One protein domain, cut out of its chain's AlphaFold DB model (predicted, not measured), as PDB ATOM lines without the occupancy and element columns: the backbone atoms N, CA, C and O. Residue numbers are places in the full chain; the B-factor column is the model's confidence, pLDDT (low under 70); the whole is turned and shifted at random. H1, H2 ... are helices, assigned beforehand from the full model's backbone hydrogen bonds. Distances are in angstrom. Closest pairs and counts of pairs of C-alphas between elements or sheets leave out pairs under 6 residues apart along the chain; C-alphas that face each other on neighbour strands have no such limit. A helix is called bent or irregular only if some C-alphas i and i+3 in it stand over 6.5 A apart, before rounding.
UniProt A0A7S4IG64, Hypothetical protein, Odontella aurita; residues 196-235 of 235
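What this domain is: This is residues 196 to 235 of the 235 residues of the protein "Hypothetical protein" of Odontella aurita (UniProt A0A7S4IG64). A long helix, H2, and a shorter one, H1, make a narrow, lopsided V, with H1 folding back from the turn at residue 208 and residues 220 to 235 sticking out beyond it. H2 and the tail after it make the length. The printed part has 40 residues, all helix in class, in the order H1, H2, with no named strand. It is only just loose, close to extended, with a radius of gyration of the C-alphas of 13.4 A and spans of 44 by 20 by 5 A.

How they stand to each other: H2, residues 209 to 231, and H1, residues 196 to 207, are close but not clearly touching; their closest C-alphas, of Ser 205 and Phe 212, are 5.6 A apart. They run opposite ways at a shallow tilt of 22 degrees. O i to N i+4 pairs are within hydrogen-bond range in 17 of 19 cases in H2 and 6 of 8 in H1.

Where its parts are: H2 is 33.7 A long, from C-alpha 209 at (-12.527, -62.677, -68.325) to C-alpha 231 at (0.039, -61.998, -99.564). It is neither bent nor irregular, but only just: C-alphas 210 and 213 are 6.3 A apart. H1 begins at (6.093, -61.132, -75.869) and is 17.5 A long.

The domain as a whole: The C-alphas farthest apart, of Phe 207 and Ser 235, are 44.1 A apart. The printed part has no cut, and its link is tight. pLDDT is under 70 at residues 209, 211 to 212 and 229 to 235.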
ATOM      1  N   VAL A 196       6.354 -62.200 -76.851       86.81
ATOM      2  CA  VAL A 196       6.093 -61.132 -75.869       86.81
ATOM      3  C   VAL A 196       4.629 -60.692 -75.915       86.81
ATOM      4  O   VAL A 196       3.979 -60.610 -74.872       86.81
ATOM      5  N   ILE A 197       4.077 -60.489 -77.115       86.06
ATOM      6  CA  ILE A 197       2.659 -60.144 -77.291       86.06
ATOM      7  C   ILE A 197       1.766 -61.263 -76.731       86.06
ATOM      8  O   ILE A 197       0.836 -60.980 -75.977       86.06
ATOM      9  N   GLY A 198       2.078 -62.531 -77.016       84.06
ATOM     10  CA  GLY A 198       1.329 -63.674 -76.488       84.06
ATOM     11  C   GLY A 198       1.293 -63.730 -74.955       84.06
ATOM     12  O   GLY A 198       0.236 -63.973 -74.373       84.06
ATOM     13  N   ILE A 199       2.419 -63.442 -74.293       83.44
ATOM     14  CA  ILE A 199       2.504 -63.419 -72.823       83.44
ATOM     15  C   ILE A 199       1.664 -62.275 -72.244       83.44
ATOM     16  O   ILE A 199       0.927 -62.490 -71.283       83.44
ATOM     17  N   ILE A 200       1.709 -61.082 -72.845       84.12
ATOM     18  CA  ILE A 200       0.895 -59.935 -72.406       84.12
ATOM     19  C   ILE A 200      -0.599 -60.269 -72.505       84.12
ATOM     20  O   ILE A 200      -1.352 -60.024 -71.560       84.12
ATOM     21  N   PHE A 201      -1.025 -60.891 -73.608       77.88
ATOM     22  CA  PHE A 201      -2.408 -61.343 -73.776       77.88
ATOM     23  C   PHE A 201      -2.806 -62.408 -72.748       77.88
ATOM     24  O   PHE A 201      -3.914 -62.346 -72.212       77.88
ATOM     25  N   LEU A 202      -1.913 -63.349 -72.431       81.94
ATOM     26  CA  LEU A 202      -2.164 -64.383 -71.427       81.94
ATOM     27  C   LEU A 202      -2.324 -63.783 -70.027       81.94
ATOM     28  O   LEU A 202      -3.265 -64.139 -69.317       81.94
ATOM     29  N   VAL A 203      -1.472 -62.827 -69.649       83.62
ATOM     30  CA  VAL A 203      -1.581 -62.134 -68.358       83.62
ATOM     31  C   VAL A 203      -2.886 -61.339 -68.296       83.62
ATOM     32  O   VAL A 203      -3.650 -61.507 -67.352       83.62
ATOM     33  N   LEU A 204      -3.212 -60.553 -69.327       77.31
ATOM     34  CA  LEU A 204      -4.457 -59.771 -69.373       77.31
ATOM     35  C   LEU A 204      -5.722 -60.649 -69.320       77.31
ATOM     36  O   LEU A 204      -6.728 -60.235 -68.736       77.31
ATOM     37  N   SER A 205      -5.665 -61.869 -69.866       72.94
ATOM     38  CA  SER A 205      -6.773 -62.836 -69.831       72.94
ATOM     39  C   SER A 205      -7.155 -63.275 -68.418       72.94
ATOM     40  O   SER A 205      -8.333 -63.501 -68.139       72.94
ATOM     41  N   ALA A 206      -6.173 -63.339 -67.512       79.50
ATOM     42  CA  ALA A 206      -6.385 -63.763 -66.135       79.50
ATOM     43  C   ALA A 206      -7.084 -62.685 -65.288       79.50
ATOM     44  O   ALA A 206      -7.741 -63.014 -64.302       79.50
ATOM     45  N   PHE A 207      -6.977 -61.410 -65.678       80.19
ATOM     46  CA  PHE A 207      -7.522 -60.288 -64.908       80.19
ATOM     47  C   PHE A 207      -8.905 -59.815 -65.386       80.19
ATOM     48  O   PHE A 207      -9.652 -59.261 -64.581       80.19
ATOM     49  N   PHE A 208      -9.290 -60.044 -66.653       76.19
ATOM     50  CA  PHE A 208     -10.554 -59.529 -67.214       76.19
ATOM     51  C   PHE A 208     -11.293 -60.536 -68.125       76.19
ATOM     52  O   PHE A 208     -11.383 -60.332 -69.341       76.19
ATOM     53  N   PRO A 209     -11.899 -61.597 -67.558       69.50
ATOM     54  CA  PRO A 209     -12.527 -62.677 -68.325       69.50
ATOM     55  C   PRO A 209     -13.618 -62.258 -69.339       69.50
ATOM     56  O   PRO A 209     -13.620 -62.806 -70.441       69.50
ATOM     57  N   PRO A 210     -14.527 -61.294 -69.069       72.50
ATOM     58  CA  PRO A 210     -15.571 -60.949 -70.041       72.50
ATOM     59  C   PRO A 210     -15.080 -60.052 -71.189       72.50
ATOM     60  O   PRO A 210     -15.649 -60.092 -72.278       72.50
ATOM     61  N   LEU A 211     -14.014 -59.266 -70.990       66.56
ATOM     62  CA  LEU A 211     -13.439 -58.405 -72.038       66.56
ATOM     63  C   LEU A 211     -12.443 -59.157 -72.932       66.56
ATOM     64  O   LEU A 211     -12.161 -58.735 -74.056       66.56
ATOM     65  N   PHE A 212     -11.949 -60.302 -72.459       68.19
ATOM     66  CA  PHE A 212     -10.979 -61.123 -73.171       68.19
ATOM     67  C   PHE A 212     -11.525 -61.681 -74.493       68.19
ATOM     68  O   PHE A 212     -10.827 -61.657 -75.502       68.19
ATOM     69  N   VAL A 213     -12.795 -62.100 -74.531       74.12
ATOM     70  CA  VAL A 213     -13.393 -62.705 -75.736       74.12
ATOM     71  C   VAL A 213     -13.448 -61.711 -76.901       74.12
ATOM     72  O   VAL A 213     -13.076 -62.051 -78.021       74.12
ATOM     73  N   ALA A 214     -13.839 -60.461 -76.640       74.81
ATOM     74  CA  ALA A 214     -13.882 -59.421 -77.669       74.81
ATOM     75  C   ALA A 214     -12.473 -59.025 -78.151       74.81
ATOM     76  O   ALA A 214     -12.261 -58.807 -79.345       74.81
ATOM     77  N   SER A 215     -11.502 -58.984 -77.233       76.25
ATOM     78  CA  SER A 215     -10.106 -58.653 -77.539       76.25
ATOM     79  C   SER A 215      -9.435 -59.718 -78.416       76.25
ATOM     80  O   SER A 215      -8.816 -59.389 -79.429       76.25
ATOM     81  N   VAL A 216      -9.630 -61.002 -78.100       78.62
ATOM     82  CA  VAL A 216      -9.066 -62.119 -78.877       78.62
ATOM     83  C   VAL A 216      -9.646 -62.168 -80.288       78.62
ATOM     84  O   VAL A 216      -8.898 -62.340 -81.248       78.62
ATOM     85  N   ILE A 217     -10.958 -61.960 -80.442       80.81
ATOM     86  CA  ILE A 217     -11.594 -61.927 -81.766       80.81
ATOM     87  C   ILE A 217     -11.023 -60.773 -82.607       80.81
ATOM     88  O   ILE A 217     -10.662 -60.982 -83.764       80.81
ATOM     89  N   SER A 218     -10.864 -59.584 -82.018       80.19
ATOM     90  CA  SER A 218     -10.268 -58.424 -82.698       80.19
ATOM     91  C   SER A 218      -8.809 -58.667 -83.121       80.19
ATOM     92  O   SER A 218      -8.402 -58.325 -84.236       80.19
ATOM     93  N   PHE A 219      -8.027 -59.325 -82.260       82.31
ATOM     94  CA  PHE A 219      -6.633 -59.665 -82.537       82.31
ATOM     95  C   PHE A 219      -6.499 -60.694 -83.670       82.31
ATOM     96  O   PHE A 219      -5.702 -60.496 -84.588       82.31
ATOM     97  N   ILE A 220      -7.324 -61.745 -83.667       84.06
ATOM     98  CA  ILE A 220      -7.344 -62.753 -84.739       84.06
ATOM     99  C   ILE A 220      -7.724 -62.106 -86.076       84.06
ATOM    100  O   ILE A 220      -7.057 -62.353 -87.080       84.06
ATOM    101  N   ILE A 221      -8.741 -61.237 -86.096       86.06
ATOM    102  CA  ILE A 221      -9.143 -60.512 -87.312       86.06
ATOM    103  C   ILE A 221      -7.993 -59.637 -87.832       86.06
ATOM    104  O   ILE A 221      -7.728 -59.633 -89.033       86.06
ATOM    105  N   SER A 222      -7.270 -58.950 -86.942       83.38
ATOM    106  CA  SER A 222      -6.118 -58.120 -87.324       83.38
ATOM    107  C   SER A 222      -4.973 -58.942 -87.919       83.38
ATOM    108  O   SER A 222      -4.398 -58.531 -88.925       83.38
ATOM    109  N   ILE A 223      -4.667 -60.119 -87.360       83.56
ATOM    110  CA  ILE A 223      -3.650 -61.022 -87.925       83.56
ATOM    111  C   ILE A 223      -4.071 -61.497 -89.313       83.56
ATOM    112  O   ILE A 223      -3.275 -61.426 -90.243       83.56
ATOM    113  N   VAL A 224      -5.319 -61.947 -89.470       83.56
ATOM    114  CA  VAL A 224      -5.820 -62.446 -90.759       83.56
ATOM    115  C   VAL A 224      -5.785 -61.343 -91.819       83.56
ATOM    116  O   VAL A 224      -5.299 -61.583 -92.921       83.56
ATOM    117  N   LEU A 225      -6.213 -60.122 -91.482       80.88
ATOM    118  CA  LEU A 225      -6.135 -58.969 -92.385       80.88
ATOM    119  C   LEU A 225      -4.689 -58.616 -92.754       80.88
ATOM    120  O   LEU A 225      -4.410 -58.349 -93.921       80.88
ATOM    121  N   CYS A 226      -3.770 -58.662 -91.789       80.50
ATOM    122  CA  CYS A 226      -2.351 -58.403 -92.026       80.50
ATOM    123  C   CYS A 226      -1.732 -59.475 -92.942       80.50
ATOM    124  O   CYS A 226      -1.051 -59.144 -93.909       80.50
ATOM    125  N   CYS A 227      -2.047 -60.757 -92.722       76.38
ATOM    126  CA  CYS A 227      -1.618 -61.851 -93.595       76.38
ATOM    127  C   CYS A 227      -2.192 -61.722 -95.016       76.38
ATOM    128  O   CYS A 227      -1.464 -61.925 -95.983       76.38
ATOM    129  N   CYS A 228      -3.466 -61.347 -95.164       73.69
ATOM    130  CA  CYS A 228      -4.072 -61.119 -96.479       73.69
ATOM    131  C   CYS A 228      -3.436 -59.931 -97.220       73.69
ATOM    132  O   CYS A 228      -3.224 -60.018 -98.430       73.69
ATOM    133  N   ALA A 229      -3.100 -58.847 -96.512       69.62
ATOM    134  CA  ALA A 229      -2.425 -57.688 -97.093       69.62
ATOM    135  C   ALA A 229      -0.992 -58.023 -97.541       69.62
ATOM    136  O   ALA A 229      -0.602 -57.658 -98.649       69.62
ATOM    137  N   CYS A 230      -0.242 -58.783 -96.737       69.81
ATOM    138  CA  CYS A 230       1.108 -59.223 -97.094       69.81
ATOM    139  C   CYS A 230       1.125 -60.198 -98.284       69.81
ATOM    140  O   CYS A 230       2.034 -60.126 -99.102       69.81
ATOM    141  N   CYS A 231       0.122 -61.072 -98.425       61.50
ATOM    142  CA  CYS A 231       0.039 -61.998 -99.564       61.50
ATOM    143  C   CYS A 231      -0.433 -61.343-100.874       61.50
ATOM    144  O   CYS A 231      -0.285 -61.949-101.931       61.50
ATOM    145  N   SER A 232      -1.015 -60.140-100.827       64.25
ATOM    146  CA  SER A 232      -1.551 -59.456-102.019       64.25
ATOM    147  C   SER A 232      -0.562 -58.475-102.664       64.25
ATOM    148  O   SER A 232      -0.892 -57.868-103.676       64.25
ATOM    149  N   GLY A 233       0.622 -58.279-102.074       46.94
ATOM    150  CA  GLY A 233       1.629 -57.316-102.537       46.94
ATOM    151  C   GLY A 233       2.700 -57.880-103.476       46.94
ATOM    152  O   GLY A 233       3.626 -57.148-103.806       46.94
ATOM    153  N   ASP A 234       2.593 -59.150-103.876       44.47
ATOM    154  CA  ASP A 234       3.622 -59.886-104.635       44.47
ATOM    155  C   ASP A 234       3.138 -60.307-106.044       44.47
ATOM    156  O   ASP A 234       3.542 -61.339-106.583       44.47
ATOM    157  N   SER A 235       2.220 -59.528-106.634       45.94
ATOM    158  CA  SER A 235       1.704 -59.716-108.003       45.94
ATOM    159  C   SER A 235       1.950 -58.505-108.888       45.94
ATOM    160  O   SER A 235       1.544 -57.405-108.447       45.94
TER     161      SER A 235